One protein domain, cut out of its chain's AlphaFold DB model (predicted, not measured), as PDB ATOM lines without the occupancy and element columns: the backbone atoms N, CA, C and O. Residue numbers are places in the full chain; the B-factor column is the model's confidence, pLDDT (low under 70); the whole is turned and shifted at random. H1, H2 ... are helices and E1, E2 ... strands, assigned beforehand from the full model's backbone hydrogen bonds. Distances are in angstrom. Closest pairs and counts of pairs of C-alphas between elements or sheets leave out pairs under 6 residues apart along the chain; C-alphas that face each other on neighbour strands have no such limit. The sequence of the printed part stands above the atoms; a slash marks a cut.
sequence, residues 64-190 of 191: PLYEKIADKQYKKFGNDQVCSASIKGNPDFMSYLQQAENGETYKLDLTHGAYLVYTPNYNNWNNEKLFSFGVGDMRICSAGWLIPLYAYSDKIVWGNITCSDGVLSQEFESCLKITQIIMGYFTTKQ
ATOM      1  N   PRO A  64       0.459  31.118  61.631       94.38
ATOM      2  CA  PRO A  64       0.713  30.247  62.778       94.38
ATOM      3  C   PRO A  64       0.076  28.851  62.702       94.38
ATOM      4  O   PRO A  64       0.538  27.960  63.404       94.38
ATOM      5  N   LEU A  65      -0.961  28.647  61.879       93.19
ATOM      6  CA  LEU A  65      -1.570  27.328  61.662       93.19
ATOM      7  C   LEU A  65      -0.732  26.415  60.762       93.19
ATOM      8  O   LEU A  65      -1.016  25.224  60.678       93.19
ATOM      9  N   TYR A  66       0.269  26.953  60.065       94.62
ATOM     10  CA  TYR A  66       1.099  26.160  59.174       94.62
ATOM     11  C   TYR A  66       2.256  25.519  59.940       94.62
ATOM     12  O   TYR A  66       3.084  26.201  60.548       94.62
ATOM     13  N   GLU A  67       2.372  24.201  59.838       94.94
ATOM     14  CA  GLU A  67       3.388  23.427  60.537       94.94
ATOM     15  C   GLU A  67       4.628  23.205  59.671       94.94
ATOM     16  O   GLU A  67       4.540  22.919  58.475       94.94
ATOM     17  N   LYS A  68       5.815  23.319  60.273       94.25
ATOM     18  CA  LYS A  68       7.083  23.125  59.563       94.25
ATOM     19  C   LYS A  68       7.232  21.673  59.107       94.25
ATOM     20  O   LYS A  68       7.203  20.749  59.916       94.25
ATOM     21  N   ILE A  69       7.493  21.476  57.819       88.88
ATOM     22  CA  ILE A  69       7.666  20.150  57.228       88.88
ATOM     23  C   ILE A  69       9.129  19.705  57.327       88.88
ATOM     24  O   ILE A  69      10.035  20.349  56.784       88.88
ATOM     25  N   ALA A  70       9.361  18.560  57.971       79.69
ATOM     26  CA  ALA A  70      10.665  17.891  57.982       79.69
ATOM     27  C   ALA A  70      10.858  16.936  56.789       79.69
ATOM     28  O   ALA A  70      11.980  16.731  56.325       79.69
ATOM     29  N   ASP A  71       9.766  16.363  56.292       77.00
ATOM     30  CA  ASP A  71       9.772  15.358  55.237       77.00
ATOM     31  C   ASP A  71      10.003  15.968  53.845       77.00
ATOM     32  O   ASP A  71       9.349  16.930  53.444       77.00
ATOM     33  N   LYS A  72      10.935  15.379  53.090       72.06
ATOM     34  CA  LYS A  72      11.298  15.821  51.740       72.06
ATOM     35  C   LYS A  72      10.210  15.541  50.705       72.06
ATOM     36  O   LYS A  72      10.203  16.215  49.678       72.06
ATOM     37  N   GLN A  73       9.303  14.590  50.944       69.88
ATOM     38  CA  GLN A  73       8.280  14.223  49.956       69.88
ATOM     39  C   GLN A  73       7.292  15.365  49.673       69.88
ATOM     40  O   GLN A  73       6.878  15.557  48.537       69.88
ATOM     41  N   TYR A  74       7.003  16.196  50.677       68.94
ATOM     42  CA  TYR A  74       6.115  17.356  50.542       68.94
ATOM     43  C   TYR A  74       6.846  18.645  50.146       68.94
ATOM     44  O   TYR A  74       6.235  19.709  50.095       68.94
ATOM     45  N   LYS A  75       8.157  18.573  49.887       74.44
ATOM     46  CA  LYS A  75       8.973  19.728  49.485       74.44
ATOM     47  C   LYS A  75       9.185  19.809  47.983       74.44
ATOM     48  O   LYS A  75      10.064  20.529  47.543       74.44
ATOM     49  N   LYS A  76       8.426  19.060  47.191       77.88
ATOM     50  CA  LYS A  76       8.610  19.012  45.745       77.88
ATOM     51  C   LYS A  76       7.611  19.912  45.031       77.88
ATOM     52  O   LYS A  76       6.398  19.714  45.112       77.88
ATOM     53  N   PHE A  77       8.148  20.906  44.336       76.38
ATOM     54  CA  PHE A  77       7.392  21.971  43.694       76.38
ATOM     55  C   PHE A  77       7.625  21.896  42.176       76.38
ATOM     56  O   PHE A  77       8.747  22.080  41.709       76.38
ATOM     57  N   GLY A  78       6.580  21.592  41.401       63.91
ATOM     58  CA  GLY A  78       6.705  21.304  39.962       63.91
ATOM     59  C   GLY A  78       7.464  20.006  39.626       63.91
ATOM     60  O   GLY A  78       7.858  19.248  40.510       63.91
ATOM     61  N   ASN A  79       7.645  19.723  38.327       58.06
ATOM     62  CA  ASN A  79       8.349  18.530  37.843       58.06
ATOM     63  C   ASN A  79       9.147  18.808  36.558       58.06
ATOM     64  O   ASN A  79       8.589  19.109  35.505       58.06
ATOM     65  N   ASP A  80      10.466  18.640  36.614       53.25
ATOM     66  CA  ASP A  80      11.367  18.821  35.473       53.25
ATOM     67  C   ASP A  80      11.569  17.564  34.603       53.25
ATOM     68  O   ASP A  80      12.195  17.652  33.546       53.25
ATOM     69  N   GLN A  81      11.032  16.410  35.012       52.59
ATOM     70  CA  GLN A  81      11.252  15.089  34.406       52.59
ATOM     71  C   GLN A  81      10.049  14.538  33.620       52.59
ATOM     72  O   GLN A  81      10.235  13.916  32.577       52.59
ATOM     73  N   VAL A  82       8.818  14.729  34.102       51.12
ATOM     74  CA  VAL A  82       7.604  14.080  33.555       51.12
ATOM     75  C   VAL A  82       6.923  14.945  32.489       51.12
ATOM     76  O   VAL A  82       6.255  14.436  31.590       51.12
ATOM     77  N   CYS A  83       7.177  16.252  32.517       55.94
ATOM     78  CA  CYS A  83       6.787  17.213  31.491       55.94
ATOM     79  C   CYS A  83       7.697  17.106  30.264       55.94
ATOM     80  O   CYS A  83       8.494  18.002  29.974       55.94
ATOM     81  N   SER A  84       7.607  15.987  29.551       45.41
ATOM     82  CA  SER A  84       8.503  15.581  28.458       45.41
ATOM     83  C   SER A  84       8.549  16.529  27.247       45.41
ATOM     84  O   SER A  84       9.342  16.310  26.335       45.41
ATOM     85  N   ALA A  85       7.757  17.605  27.244       51.81
ATOM     86  CA  ALA A  85       7.802  18.666  26.240       51.81
ATOM     87  C   ALA A  85       8.639  19.902  26.648       51.81
ATOM     88  O   ALA A  85       8.789  20.813  25.833       51.81
ATOM     89  N   SER A  86       9.171  19.989  27.879       48.88
ATOM     90  CA  SER A  86       9.764  21.249  28.355       48.88
ATOM     91  C   SER A  86      11.117  21.593  27.711       48.88
ATOM     92  O   SER A  86      12.130  20.902  27.841       48.88
ATOM     93  N   ILE A  87      11.105  22.741  27.036       54.16
ATOM     94  CA  ILE A  87      12.253  23.551  26.637       54.16
ATOM     95  C   ILE A  87      13.049  23.921  27.906       54.16
ATOM     96  O   ILE A  87      12.486  24.009  28.993       54.16
ATOM     97  N   LYS A  88      14.374  24.074  27.772       57.97
ATOM     98  CA  LYS A  88      15.361  24.439  28.812       57.97
ATOM     99  C   LYS A  88      14.740  25.270  29.960       57.97
ATOM    100  O   LYS A  88      14.452  26.445  29.759       57.97
ATOM    101  N   GLY A  89      14.543  24.647  31.129       64.56
ATOM    102  CA  GLY A  89      13.864  25.268  32.275       64.56
ATOM    103  C   GLY A  89      14.507  26.589  32.688       64.56
ATOM    104  O   GLY A  89      15.734  26.731  32.629       64.56
ATOM    105  N   ASN A  90      13.682  27.557  33.081       78.31
ATOM    106  CA  ASN A  90      14.123  28.891  33.449       78.31
ATOM    107  C   ASN A  90      15.114  28.804  34.628       78.31
ATOM    108  O   ASN A  90      14.737  28.323  35.699       78.31
ATOM    109  N   PRO A  91      16.375  29.261  34.479       82.38
ATOM    110  CA  PRO A  91      17.380  29.135  35.535       82.38
ATOM    111  C   PRO A  91      16.993  29.818  36.853       82.38
ATOM    112  O   PRO A  91      17.347  29.317  37.918       82.38
ATOM    113  N   ASP A  92      16.252  30.928  36.784       84.62
ATOM    114  CA  ASP A  92      15.747  31.657  37.954       84.62
ATOM    115  C   ASP A  92      14.721  30.803  38.713       84.62
ATOM    116  O   ASP A  92      14.820  30.626  39.927       84.62
ATOM    117  N   PHE A  93      13.807  30.156  37.979       84.00
ATOM    118  CA  PHE A  93      12.840  29.230  38.564       84.00
ATOM    119  C   PHE A  93      13.516  27.996  39.167       84.00
ATOM    120  O   PHE A  93      13.271  27.653  40.318       84.00
ATOM    121  N   MET A  94      14.441  27.369  38.436       81.75
ATOM    122  CA  MET A  94      15.167  26.191  38.922       81.75
ATOM    123  C   MET A  94      16.001  26.493  40.174       81.75
ATOM    124  O   MET A  94      16.055  25.673  41.089       81.75
ATOM    125  N   SER A  95      16.638  27.667  40.235       86.94
ATOM    126  CA  SER A  95      17.383  28.097  41.422       86.94
ATOM    127  C   SER A  95      16.462  28.266  42.628       86.94
ATOM    128  O   SER A  95      16.790  27.803  43.721       86.94
ATOM    129  N   TYR A  96      15.290  28.868  42.428       88.81
ATOM    130  CA  TYR A  96      14.287  28.985  43.475       88.81
ATOM    131  C   TYR A  96      13.815  27.611  43.969       88.81
ATOM    132  O   TYR A  96      13.791  27.379  45.174       88.81
ATOM    133  N   LEU A  97      13.483  26.681  43.062       85.19
ATOM    134  CA  LEU A  97      13.023  25.335  43.426       85.19
ATOM    135  C   LEU A  97      14.040  24.611  44.313       85.19
ATOM    136  O   LEU A  97      13.673  24.029  45.330       85.19
ATOM    137  N   GLN A  98      15.329  24.711  43.982       86.19
ATOM    138  CA  GLN A  98      16.399  24.138  44.800       86.19
ATOM    139  C   GLN A  98      16.481  24.778  46.192       86.19
ATOM    140  O   GLN A  98      16.720  24.073  47.173       86.19
ATOM    141  N   GLN A  99      16.288  26.094  46.307       90.50
ATOM    142  CA  GLN A  99      16.265  26.772  47.607       90.50
ATOM    143  C   GLN A  99      15.035  26.370  48.426       90.50
ATOM    144  O   GLN A  99      15.164  26.046  49.603       90.50
ATOM    145  N   ALA A 100      13.861  26.320  47.798       89.44
ATOM    146  CA  ALA A 100      12.615  25.890  48.418       89.44
ATOM    147  C   ALA A 100      12.685  24.441  48.931       89.44
ATOM    148  O   ALA A 100      12.313  24.180  50.073       89.44
ATOM    149  N   GLU A 101      13.231  23.521  48.130       85.75
ATOM    150  CA  GLU A 101      13.401  22.102  48.478       85.75
ATOM    151  C   GLU A 101      14.340  21.874  49.672       85.75
ATOM    152  O   GLU A 101      14.138  20.952  50.467       85.75
ATOM    153  N   ASN A 102      15.374  22.710  49.807       88.25
ATOM    154  CA  ASN A 102      16.379  22.592  50.866       88.25
ATOM    155  C   ASN A 102      16.100  23.486  52.081       88.25
ATOM    156  O   ASN A 102      16.693  23.285  53.141       88.25
ATOM    157  N   GLY A 103      15.223  24.473  51.932       90.06
ATOM    158  CA  GLY A 103      14.950  25.484  52.937       90.06
ATOM    159  C   GLY A 103      13.780  25.152  53.856       90.06
ATOM    160  O   GLY A 103      13.348  24.000  54.019       90.06
ATOM    161  N   GLU A 104      13.274  26.202  54.499       92.06
ATOM    162  CA  GLU A 104      12.094  26.100  55.346       92.06
ATOM    163  C   GLU A 104      10.823  26.001  54.504       92.06
ATOM    164  O   GLU A 104      10.664  26.667  53.480       92.06
ATOM    165  N   THR A 105       9.915  25.142  54.949       93.00
ATOM    166  CA  THR A 105       8.663  24.844  54.261       93.00
ATOM    167  C   THR A 105       7.619  24.541  55.316       93.00
ATOM    168  O   THR A 105       7.924  23.832  56.279       93.00
ATOM    169  N   TYR A 106       6.411  25.055  55.131       94.56
ATOM    170  CA  TYR A 106       5.342  24.945  56.113       94.56
ATOM    171  C   TYR A 106       4.045  24.510  55.439       94.56
ATOM    172  O   TYR A 106       3.773  24.943  54.321       94.56
ATOM    173  N   LYS A 107       3.255  23.666  56.101       92.56
ATOM    174  CA  LYS A 107       2.053  23.033  55.553       92.56
ATOM    175  C   LYS A 107       0.824  23.379  56.374       92.56
ATOM    176  O   LYS A 107       0.870  23.306  57.596       92.56
ATOM    177  N   LEU A 108      -0.270  23.672  55.689       90.44
ATOM    178  CA  LEU A 108      -1.607  23.699  56.261       90.44
ATOM    179  C   LEU A 108      -2.406  22.560  55.637       90.44
ATOM    180  O   LEU A 108      -2.709  22.593  54.441       90.44
ATOM    181  N   ASP A 109      -2.724  21.557  56.445       86.69
ATOM    182  CA  ASP A 109      -3.662  20.511  56.060       86.69
ATOM    183  C   ASP A 109      -5.089  21.068  56.005       86.69
ATOM    184  O   ASP A 109      -5.531  21.785  56.904       86.69
ATOM    185  N   LEU A 110      -5.800  20.750  54.924       79.38
ATOM    186  CA  LEU A 110      -7.212  21.066  54.732       79.38
ATOM    187  C   LEU A 110      -8.028  19.762  54.707       79.38
ATOM    188  O   LEU A 110      -7.521  18.662  54.937       79.38
ATOM    189  N   THR A 111      -9.329  19.874  54.449       74.81
ATOM    190  CA  THR A 111     -10.220  18.716  54.344       74.81
ATOM    191  C   THR A 111      -9.982  17.928  53.047       74.81
ATOM    192  O   THR A 111      -9.444  18.442  52.067       74.81
ATOM    193  N   HIS A 112     -10.383  16.651  53.038       71.44
ATOM    194  CA  HIS A 112     -10.366  15.775  51.853       71.44
ATOM    195  C   HIS A 112      -9.003  15.644  51.147       71.44
ATOM    196  O   HIS A 112      -8.935  15.535  49.924       71.44
ATOM    197  N   GLY A 113      -7.910  15.657  51.918       71.00
ATOM    198  CA  GLY A 113      -6.553  15.452  51.404       71.00
ATOM    199  C   GLY A 113      -5.960  16.656  50.669       71.00
ATOM    200  O   GLY A 113      -4.816  16.585  50.221       71.00
ATOM    201  N   ALA A 114      -6.697  17.766  50.571       77.00
ATOM    202  CA  ALA A 114      -6.149  19.025  50.095       77.00
ATOM    203  C   ALA A 114      -5.214  19.616  51.153       77.00
ATOM    204  O   ALA A 114      -5.452  19.509  52.356       77.00
ATOM    205  N   TYR A 115      -4.150  20.274  50.711       83.62
ATOM    206  CA  TYR A 115      -3.276  21.016  51.605       83.62
ATOM    207  C   TYR A 115      -2.581  22.151  50.867       83.62
ATOM    208  O   TYR A 115      -2.381  22.122  49.647       83.62
ATOM    209  N   LEU A 116      -2.196  23.155  51.641       88.38
ATOM    210  CA  LEU A 116      -1.396  24.275  51.185       88.38
ATOM    211  C   LEU A 116      -0.005  24.174  51.770       88.38
ATOM    212  O   LEU A 116       0.193  23.695  52.885       88.38
ATOM    213  N   VAL A 117       0.961  24.668  51.016       91.62
ATOM    214  CA  VAL A 117       2.343  24.779  51.450       91.62
ATOM    215  C   VAL A 117       2.793  26.206  51.225       91.62
ATOM    216  O   VAL A 117       2.447  26.801  50.211       91.62
ATOM    217  N   TYR A 118       3.593  26.762  52.125       94.00
ATOM    218  CA  TYR A 118       4.361  27.954  51.799       94.00
ATOM    219  C   TYR A 118       5.851  27.758  52.030       94.00
ATOM    220  O   TYR A 118       6.302  26.954  52.851       94.00
ATOM    221  N   THR A 119       6.613  28.546  51.286       94.81
ATOM    222  CA  THR A 119       8.066  28.681  51.379       94.81
ATOM    223  C   THR A 119       8.411  30.161  51.518       94.81
ATOM    224  O   THR A 119       7.640  30.992  51.027       94.81
ATOM    225  N   PRO A 120       9.555  30.533  52.117       96.19
ATOM    226  CA  PRO A 120      10.057  31.899  52.027       96.19
ATOM    227  C   PRO A 120      10.149  32.373  50.572       96.19
ATOM    228  O   PRO A 120      10.489  31.598  49.676       96.19
ATOM    229  N   ASN A 121       9.864  33.651  50.329       95.50
ATOM    230  CA  ASN A 121      10.030  34.274  49.018       95.50
ATOM    231  C   ASN A 121      11.494  34.692  48.809       95.50
ATOM    232  O   ASN A 121      11.829  35.874  48.833       95.50
ATOM    233  N   TYR A 122      12.375  33.707  48.621       94.25
ATOM    234  CA  TYR A 122      13.827  33.910  48.527       94.25
ATOM    235  C   TYR A 122      14.252  34.949  47.476       94.25
ATOM    236  O   TYR A 122      15.258  35.634  47.656       94.25
ATOM    237  N   ASN A 123      13.469  35.098  46.404       93.31
ATOM    238  CA  ASN A 123      13.788  35.976  45.280       93.31
ATOM    239  C   ASN A 123      12.935  37.261  45.255       93.31
ATOM    240  O   ASN A 123      13.036  38.030  44.300       93.31
ATOM    241  N   ASN A 124      12.108  37.511  46.281       94.81
ATOM    242  CA  ASN A 124      11.177  38.645  46.359       94.81
ATOM    243  C   ASN A 124      10.287  38.793  45.110       94.81
ATOM    244  O   ASN A 124      10.052  39.897  44.614       94.81
ATOM    245  N   TRP A 125       9.817  37.675  44.558       93.00
ATOM    246  CA  TRP A 125       8.931  37.695  43.402       93.00
ATOM    247  C   TRP A 125       7.570  38.283  43.761       93.00
ATOM    248  O   TRP A 125       7.037  38.036  44.838       93.00
ATOM    249  N   ASN A 126       6.987  39.027  42.827       93.38
ATOM    250  CA  ASN A 126       5.573  39.377  42.853       93.38
ATOM    251  C   ASN A 126       4.755  38.322  42.080       93.38
ATOM    252  O   ASN A 126       5.310  37.401  41.472       93.38
ATOM    253  N   ASN A 127       3.429  38.470  42.078       90.06
ATOM    254  CA  ASN A 127       2.529  37.561  41.361       90.06
ATOM    255  C   ASN A 127       2.825  37.503  39.855       90.06
ATOM    256  O   ASN A 127       2.885  36.419  39.285       90.06
ATOM    257  N   GLU A 128       3.082  38.648  39.219       88.75
ATOM    258  CA  GLU A 128       3.420  38.717  37.790       88.75
ATOM    259  C   GLU A 128       4.642  37.847  37.456       88.75
ATOM    260  O   GLU A 128       4.610  37.025  36.540       88.75
ATOM    261  N   LYS A 129       5.707  37.964  38.255       88.19
ATOM    262  CA  LYS A 129       6.927  37.178  38.102       88.19
ATOM    263  C   LYS A 129       6.683  35.696  38.380       88.19
ATOM    264  O   LYS A 129       7.127  34.874  37.581       88.19
ATOM    265  N   LEU A 130       5.964  35.355  39.451       87.38
ATOM    266  CA  LEU A 130       5.631  33.968  39.793       87.38
ATOM    267  C   LEU A 130       4.872  33.272  38.650       87.38
ATOM    268  O   LEU A 130       5.208  32.149  38.280       87.38
ATOM    269  N   PHE A 131       3.888  33.943  38.047       81.06
ATOM    270  CA  PHE A 131       3.087  33.364  36.965       81.06
ATOM    271  C   PHE A 131       3.752  33.439  35.590       81.06
ATOM    272  O   PHE A 131       3.394  32.658  34.706       81.06
ATOM    273  N   SER A 132       4.768  34.291  35.409       81.06
ATOM    274  CA  SER A 132       5.560  34.324  34.170       81.06
ATOM    275  C   SER A 132       6.223  32.979  33.851       81.06
ATOM    276  O   SER A 132       6.436  32.664  32.683       81.06
ATOM    277  N   PHE A 133       6.490  32.149  34.867       74.81
ATOM    278  CA  PHE A 133       7.031  30.804  34.678       74.81
ATOM    279  C   PHE A 133       5.985  29.831  34.108       74.81
ATOM    280  O   PHE A 133       6.332  28.944  33.344       74.81
ATOM    281  N   GLY A 134       4.690  30.019  34.379       61.66
ATOM    282  CA  GLY A 134       3.636  29.177  33.796       61.66
ATOM    283  C   GLY A 134       3.415  29.425  32.297       61.66
ATOM    284  O   GLY A 134       3.022  28.518  31.562       61.66
ATOM    285  N   VAL A 135       3.701  30.639  31.816       51.00
ATOM    286  CA  VAL A 135       3.542  31.036  30.408       51.00
ATOM    287  C   VAL A 135       4.842  30.746  29.645       51.00
ATOM    288  O   VAL A 135       5.624  31.640  29.343       51.00
ATOM    289  N   GLY A 136       5.089  29.469  29.340       48.38
ATOM    290  CA  GLY A 136       6.197  29.036  28.471       48.38
ATOM    291  C   GLY A 136       7.220  28.087  29.106       48.38
ATOM    292  O   GLY A 136       7.965  27.449  28.363       48.38
ATOM    293  N   ASP A 137       7.224  27.919  30.433       52.09
ATOM    294  CA  ASP A 137       7.992  26.875  31.126       52.09
ATOM    295  C   ASP A 137       7.040  25.746  31.556       52.09
ATOM    296  O   ASP A 137       6.446  25.739  32.632       52.09
ATOM    297  N   MET A 138       6.848  24.768  30.665       49.66
ATOM    298  CA  MET A 138       5.920  23.646  30.871       49.66
ATOM    299  C   MET A 138       6.369  22.653  31.962       49.66
ATOM    300  O   MET A 138       5.812  21.567  32.036       49.66
ATOM    301  N   ARG A 139       7.367  22.968  32.801       56.44
ATOM    302  CA  ARG A 139       7.787  22.121  33.942       56.44
ATOM    303  C   ARG A 139       6.844  22.202  35.138       56.44
ATOM    304  O   ARG A 139       6.872  21.346  36.020       56.44
ATOM    305  N   ILE A 140       5.962  23.194  35.169       55.72
ATOM    306  CA  ILE A 140       4.820  23.187  36.083       55.72
ATOM    307  C   ILE A 140       3.713  22.351  35.422       55.72
ATOM    308  O   ILE A 140       2.683  22.879  35.015       55.72
ATOM    309  N   CYS A 141       3.925  21.038  35.252       52.75
ATOM    310  CA  CYS A 141       2.797  20.162  34.939       52.75
ATOM    311  C   CYS A 141       2.046  19.862  36.220       52.75
ATOM    312  O   CYS A 141       2.575  19.274  37.161       52.75
ATOM    313  N   SER A 142       0.774  20.211  36.188       46.66
ATOM    314  CA  SER A 142      -0.239  20.056  37.222       46.66
ATOM    315  C   SER A 142      -0.559  18.617  37.639       46.66
ATOM    316  O   SER A 142      -1.629  18.377  38.184       46.66
ATOM    317  N   ALA A 143       0.291  17.633  37.349       47.50
ATOM    318  CA  ALA A 143       0.026  16.228  37.637       47.50
ATOM    319  C   ALA A 143       0.921  15.745  38.787       47.50
ATOM    320  O   ALA A 143       2.081  15.400  38.569       47.50
ATOM    321  N   GLY A 144       0.370  15.731  40.005       53.59
ATOM    322  CA  GLY A 144       1.008  15.156  41.196       53.59
ATOM    323  C   GLY A 144       1.936  16.073  41.994       53.59
ATOM    324  O   GLY A 144       2.602  15.583  42.900       53.59
ATOM    325  N   TRP A 145       2.003  17.373  41.691       70.19
ATOM    326  CA  TRP A 145       2.936  18.302  42.348       70.19
ATOM    327  C   TRP A 145       2.259  19.578  42.823       70.19
ATOM    328  O   TRP A 145       1.182  19.952  42.355       70.19
ATOM    329  N   LEU A 146       2.935  20.265  43.744       79.31
ATOM    330  CA  LEU A 146       2.508  21.556  44.258       79.31
ATOM    331  C   LEU A 146       2.552  22.627  43.161       79.31
ATOM    332  O   LEU A 146       3.578  22.809  42.499       79.31
ATOM    333  N   ILE A 147       1.442  23.346  42.997       79.19
ATOM    334  CA  ILE A 147       1.274  24.422  42.011       79.19
ATOM    335  C   ILE A 147       1.387  25.775  42.713       79.19
ATOM    336  O   ILE A 147       0.801  25.926  43.786       79.19
ATOM    337  N   PRO A 148       2.097  26.765  42.140       84.75
ATOM    338  CA  PRO A 148       2.155  28.103  42.713       84.75
ATOM    339  C   PRO A 148       0.787  28.792  42.647       84.75
ATOM    340  O   PRO A 148       0.144  28.813  41.598       84.75
ATOM    341  N   LEU A 149       0.359  29.382  43.761       87.12
ATOM    342  CA  LEU A 149      -0.942  30.041  43.894       87.12
ATOM    343  C   LEU A 149      -0.833  31.552  44.083       87.12
ATOM    344  O   LEU A 149      -1.667  32.284  43.556       87.12
ATOM    345  N   TYR A 150       0.152  32.022  44.854       90.94
ATOM    346  CA  TYR A 150       0.305  33.446  45.162       90.94
ATOM    347  C   TYR A 150       1.694  33.773  45.718       90.94
ATOM    348  O   TYR A 150       2.302  32.958  46.414       90.94
ATOM    349  N   ALA A 151       2.169  34.990  45.456       94.12
ATOM    350  CA  ALA A 151       3.390  35.557  46.008       94.12
ATOM    351  C   ALA A 151       3.071  36.718  46.961       94.12
ATOM    352  O   ALA A 151       2.687  37.809  46.536       94.12
ATOM    353  N   TYR A 152       3.276  36.491  48.256       95.00
ATOM    354  CA  TYR A 152       3.407  37.561  49.243       95.00
ATOM    355  C   TYR A 152       4.839  38.107  49.214       95.00
ATOM    356  O   TYR A 152       5.758  37.465  48.703       95.00
ATOM    357  N   SER A 153       5.062  39.272  49.826       95.44
ATOM    358  CA  SER A 153       6.395  39.884  49.922       95.44
ATOM    359  C   SER A 153       7.450  38.964  50.539       95.44
ATOM    360  O   SER A 153       8.615  39.053  50.179       95.44
ATOM    361  N   ASP A 154       7.051  38.087  51.464       96.56
ATOM    362  CA  ASP A 154       7.951  37.220  52.228       96.56
ATOM    363  C   ASP A 154       7.692  35.719  52.026       96.56
ATOM    364  O   ASP A 154       8.478  34.900  52.503       96.56
ATOM    365  N   LYS A 155       6.623  35.332  51.315       96.00
ATOM    366  CA  LYS A 155       6.224  33.927  51.121       96.00
ATOM    367  C   LYS A 155       5.721  33.660  49.707       96.00
ATOM    368  O   LYS A 155       5.037  34.496  49.128       96.00
ATOM    369  N   ILE A 156       5.967  32.458  49.202       93.69
ATOM    370  CA  ILE A 156       5.237  31.904  48.057       93.69
ATOM    371  C   ILE A 156       4.330  30.791  48.568       93.69
ATOM    372  O   ILE A 156       4.798  29.890  49.267       93.69
ATOM    373  N   VAL A 157       3.045  30.864  48.220       92.69
ATOM    374  CA  VAL A 157       2.040  29.852  48.553       92.69
ATOM    375  C   VAL A 157       1.850  28.910  47.375       92.69
ATOM    376  O   VAL A 157       1.725  29.335  46.225       92.69
ATOM    377  N   TRP A 158       1.790  27.626  47.692       89.62
ATOM    378  CA  TRP A 158       1.611  26.510  46.785       89.62
ATOM    379  C   TRP A 158       0.422  25.663  47.231       89.62
ATOM    380  O   TRP A 158       0.139  25.565  48.425       89.62
ATOM    381  N   GLY A 159      -0.251  25.011  46.290       84.62
ATOM    382  CA  GLY A 159      -1.350  24.096  46.586       84.62
ATOM    383  C   GLY A 159      -1.105  22.703  46.038       84.62
ATOM    384  O   GLY A 159      -0.702  22.554  44.882       84.62
ATOM    385  N   ASN A 160      -1.405  21.683  46.844       79.44
ATOM    386  CA  ASN A 160      -1.657  20.350  46.315       79.44
ATOM    387  C   ASN A 160      -3.096  20.319  45.815       79.44
ATOM    388  O   ASN A 160      -4.038  20.158  46.586       79.44
ATOM    389  N   ILE A 161      -3.241  20.548  44.516       67.50
ATOM    390  CA  ILE A 161      -4.546  20.680  43.871       67.50
ATOM    391  C   ILE A 161      -4.839  19.535  42.898       67.50
ATOM    392  O   ILE A 161      -5.790  19.601  42.122       67.50
ATOM    393  N   THR A 162      -3.996  18.500  42.902       58.69
ATOM    394  CA  THR A 162      -3.977  17.478  41.850       58.69
ATOM    395  C   THR A 162      -4.853  16.275  42.163       58.69
ATOM    396  O   THR A 162      -5.080  15.464  41.270       58.69
ATOM    397  N   CYS A 163      -5.386  16.169  43.388       61.19
ATOM    398  CA  CYS A 163      -6.333  15.121  43.795       61.19
ATOM    399  C   CYS A 163      -5.856  13.696  43.449       61.19
ATOM    400  O   CYS A 163      -6.670  12.804  43.220       61.19
ATOM    401  N   SER A 164      -4.537  13.506  43.326       49.97
ATOM    402  CA  SER A 164      -3.940  12.420  42.538       49.97
ATOM    403  C   SER A 164      -3.334  11.296  43.372       49.97
ATOM    404  O   SER A 164      -3.030  10.246  42.813       49.97
ATOM    405  N   ASP A 165      -3.196  11.473  44.687       48.50
ATOM    406  CA  ASP A 165      -2.644  10.443  45.568       48.50
ATOM    407  C   ASP A 165      -3.761   9.737  46.341       48.50
ATOM    408  O   ASP A 165      -4.272  10.248  47.332       48.50
ATOM    409  N   GLY A 166      -4.144   8.540  45.884       44.34
ATOM    410  CA  GLY A 166      -4.946   7.591  46.674       44.34
ATOM    411  C   GLY A 166      -6.406   7.974  46.937       44.34
ATOM    412  O   GLY A 166      -7.080   7.279  47.694       44.34
ATOM    413  N   VAL A 167      -6.898   9.041  46.311       48.44
ATOM    414  CA  VAL A 167      -8.241   9.586  46.522       48.44
ATOM    415  C   VAL A 167      -9.286   8.695  45.833       48.44
ATOM    416  O   VAL A 167      -9.233   8.479  44.619       48.44
ATOM    417  N   LEU A 168     -10.240   8.149  46.596       50.25
ATOM    418  CA  LEU A 168     -11.340   7.341  46.048       50.25
ATOM    419  C   LEU A 168     -12.234   8.211  45.140       50.25
ATOM    420  O   LEU A 168     -12.324   9.425  45.314       50.25
ATOM    421  N   SER A 169     -12.948   7.617  44.175       54.19
ATOM    422  CA  SER A 169     -13.688   8.363  43.130       54.19
ATOM    423  C   SER A 169     -14.665   9.434  43.645       54.19
ATOM    424  O   SER A 169     -14.907  10.420  42.957       54.19
ATOM    425  N   GLN A 170     -15.212   9.266  44.850       53.47
ATOM    426  CA  GLN A 170     -16.141  10.212  45.477       53.47
ATOM    427  C   GLN A 170     -15.428  11.389  46.173       53.47
ATOM    428  O   GLN A 170     -15.965  12.492  46.263       53.47
ATOM    429  N   GLU A 171     -14.193  11.179  46.624       62.03
ATOM    430  CA  GLU A 171     -13.340  12.223  47.197       62.03
ATOM    431  C   GLU A 171     -12.701  13.086  46.094       62.03
ATOM    432  O   GLU A 171     -12.395  14.254  46.325       62.03
ATOM    433  N   PHE A 172     -12.596  12.562  44.867       66.75
ATOM    434  CA  PHE A 172     -12.086  13.298  43.710       66.75
ATOM    435  C   PHE A 172     -12.954  14.517  43.352       66.75
ATOM    436  O   PHE A 172     -12.423  15.613  43.182       66.75
ATOM    437  N   GLU A 173     -14.286  14.375  43.297       70.12
ATOM    438  CA  GLU A 173     -15.191  15.510  43.030       70.12
ATOM    439  C   GLU A 173     -15.100  16.588  44.120       70.12
ATOM    440  O   GLU A 173     -15.094  17.784  43.819       70.12
ATOM    441  N   SER A 174     -14.993  16.168  45.383       70.75
ATOM    442  CA  SER A 174     -14.844  17.081  46.523       70.75
ATOM    443  C   SER A 174     -13.506  17.819  46.462       70.75
ATOM    444  O   SER A 174     -13.461  19.036  46.621       70.75
ATOM    445  N   CYS A 175     -12.427  17.108  46.133       71.94
ATOM    446  CA  CYS A 175     -11.107  17.694  45.951       71.94
ATOM    447  C   CYS A 175     -11.066  18.695  44.783       71.94
ATOM    448  O   CYS A 175     -10.542  19.796  44.943       71.94
ATOM    449  N   LEU A 176     -11.699  18.393  43.641       73.38
ATOM    450  CA  LEU A 176     -11.803  19.341  42.525       73.38
ATOM    451  C   LEU A 176     -12.521  20.638  42.922       73.38
ATOM    452  O   LEU A 176     -12.096  21.723  42.522       73.38
ATOM    453  N   LYS A 177     -13.588  20.545  43.724       76.19
ATOM    454  CA  LYS A 177     -14.283  21.731  44.245       76.19
ATOM    455  C   LYS A 177     -13.401  22.543  45.184       76.19
ATOM    456  O   LYS A 177     -13.333  23.760  45.037       76.19
ATOM    457  N   ILE A 178     -12.686  21.890  46.102       77.25
ATOM    458  CA  ILE A 178     -11.726  22.562  46.990       77.25
ATOM    459  C   ILE A 178     -10.674  23.305  46.163       77.25
ATOM    460  O   ILE A 178     -10.444  24.491  46.391       77.25
ATOM    461  N   THR A 179     -10.109  22.651  45.148       77.81
ATOM    462  CA  THR A 179      -9.166  23.262  44.205       77.81
ATOM    463  C   THR A 179      -9.742  24.522  43.558       77.81
ATOM    464  O   THR A 179      -9.083  25.562  43.556       77.81
ATOM    465  N   GLN A 180     -10.975  24.470  43.046       79.00
ATOM    466  CA  GLN A 180     -11.629  25.632  42.433       79.00
ATOM    467  C   GLN A 180     -11.809  26.789  43.421       79.00
ATOM    468  O   GLN A 180     -11.566  27.940  43.058       79.00
ATOM    469  N   ILE A 181     -12.195  26.499  44.666       81.81
ATOM    470  CA  ILE A 181     -12.387  27.523  45.699       81.81
ATOM    471  C   ILE A 181     -11.044  28.164  46.078       81.81
ATOM    472  O   ILE A 181     -10.953  29.391  46.113       81.81
ATOM    473  N   ILE A 182      -9.993  27.363  46.295       83.38
ATOM    474  CA  ILE A 182      -8.637  27.852  46.605       83.38
ATOM    475  C   ILE A 182      -8.106  28.730  45.468       83.38
ATOM    476  O   ILE A 182      -7.638  29.844  45.706       83.38
ATOM    477  N   MET A 183      -8.191  28.256  44.221       82.00
ATOM    478  CA  MET A 183      -7.748  29.036  43.063       82.00
ATOM    479  C   MET A 183      -8.569  30.322  42.912       82.00
ATOM    480  O   MET A 183      -8.004  31.381  42.631       82.00
ATOM    481  N   GLY A 184      -9.884  30.254  43.139       82.44
ATOM    482  CA  GLY A 184     -10.778  31.408  43.117       82.44
ATOM    483  C   GLY A 184     -10.403  32.469  44.153       82.44
ATOM    484  O   GLY A 184     -10.336  33.645  43.804       82.44
ATOM    485  N   TYR A 185     -10.081  32.058  45.384       85.38
ATOM    486  CA  TYR A 185      -9.619  32.952  46.452       85.38
ATOM    487  C   TYR A 185      -8.360  33.736  46.049       85.38
ATOM    488  O   TYR A 185      -8.300  34.954  46.203       85.38
ATOM    489  N   PHE A 186      -7.352  33.060  45.492       85.31
ATOM    490  CA  PHE A 186      -6.117  33.744  45.097       85.31
ATOM    491  C   PHE A 186      -6.250  34.541  43.802       85.31
ATOM    492  O   PHE A 186      -5.532  35.522  43.631       85.31
ATOM    493  N   THR A 187      -7.175  34.170  42.913       80.25
ATOM    494  CA  THR A 187      -7.460  34.943  41.696       80.25
ATOM    495  C   THR A 187      -8.114  36.282  42.038       80.25
ATOM    496  O   THR A 187      -7.722  37.306  41.488       80.25
ATOM    497  N   THR A 188      -9.068  36.325  42.976       79.19
ATOM    498  CA  THR A 188      -9.710  37.593  43.374       79.19
ATOM    499  C   THR A 188      -8.746  38.549  44.074       79.19
ATOM    500  O   THR A 188      -8.902  39.753  43.930       79.19
ATOM    501  N   LYS A 189      -7.721  38.043  44.770       75.12
ATOM    502  CA  LYS A 189      -6.650  38.854  45.383       75.12
ATOM    503  C   LYS A 189      -5.646  39.453  44.391       75.12
ATOM    504  O   LYS A 189      -4.770  40.211  44.807       75.12
ATOM    505  N   GLN A 190      -5.693  39.056  43.122       64.94
ATOM    506  CA  GLN A 190      -4.829  39.609  42.072       64.94
ATOM    507  C   GLN A 190      -5.454  40.823  41.370       64.94
ATOM    508  O   GLN A 190      -4.726  41.547  40.692       64.94
TER     509      GLN A 190
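AT A GLANCE: This is residues 64 to 190 of the 191 residues of an uncharacterized protein of Candidatus Staskawiczbacteria bacterium RIFCSPHIGHO2_02_FULL_33_16 (UniProt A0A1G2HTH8). A twisted sheet of four strands, made of the two hairpins E1-E2 and E3-E4 side by side, is covered on one face by the long helix H4, which lies over E4 and E3 and runs along the strands. Three shorter helices, H1, H2 and H3, sit at its borders, and two long stretches with no named element loop out, residues 76 to 90 from H1 to H2 and residues 133 to 146 from H3 to E3. The printed part has 127 residues, with four named helices and four named strands in the order H1 H2 E1 E2 H3 E3 E4 H4; the sheet runs E1 E2 E4 E3, all antiparallel. The class is mixed, helices and strands, with 63 residues, under half, in named elements. The whole is compact, with a radius of gyration of the C-alphas of 14.2 A and spans of 40 by 37 by 32 A.

IN THESE COORDINATES: E1 is residues 106 to 109, 10.0 A long; E2 is residues 115 to 120, 17.2 A; E4 is residues 155 to 160, 16.4 A; and E3 is residues 147 to 151, 12.0 A. H4, residues 169 to 188, measures 29.5 A, from C-alpha 169 at (-13.688, 8.363, 43.130) to C-alpha 188 at (-9.710, 37.593, 43.374). H2, residues 91 to 102, measures 16.7 A; H3, residues 127 to 132, 8.4 A; H1, residues 72 to 75, 5.1 A, beginning at (11.298, 15.821, 51.740).

HOW THE PARTS SIT: E1 and E3 are the edge strands of the sheet, whose strands' lines turn by 64 degrees from edge to edge. In the hairpin E1 and E2, N 108 and O 116 are 2.8 A apart, within hydrogen-bond range. Between E2 and E4, N 158 and O 117 are within range at 2.7 A. In the hairpin E3 and E4, N 149 and O 157 are within range at 2.8 A. Residues 67 to 68 pair antiparallel with residues 106 to 107 of E1. H4 and the sheet make two layers, a helix on one face of a sheet; its height over the sheet is 9.6 A, and on the local plane it stands at 16 degrees to E4. The closest C-alphas of H4 and E3 are those of Phe 186 and Tyr 150, 6.4 A apart. H3 only grazes the sheet, with residues 127 to 131; its closest C-alphas to E3 are Asn 127 and Ala 151, 5.1 A apart. H2 only grazes it with residues 96 to 101, and H1 with residues 74 to 75. H1 and H2 only just touch, with 3 pairs of C-alphas within 8 A, the closest Lys 75 and Glu 101 at 5.1 A. H4 is apart from H1, H2 and H3. Every O i to N i+4 pair is within hydrogen-bond range in H2 and H3, and 14 of 16 in H4; H1 is too short for such a pair.

THE WHOLE: The C-alphas farthest apart are those of Pro 91 and Gln 170, 39.8 A. The printed part has no cut. The links H1 to H2 and H3 to E3 are long. Mean pLDDT of the printed part is 76.3; 38 residues are under 70, namely 73 to 74, 78 to 89, 134 to 144, 161 to 172 and 190.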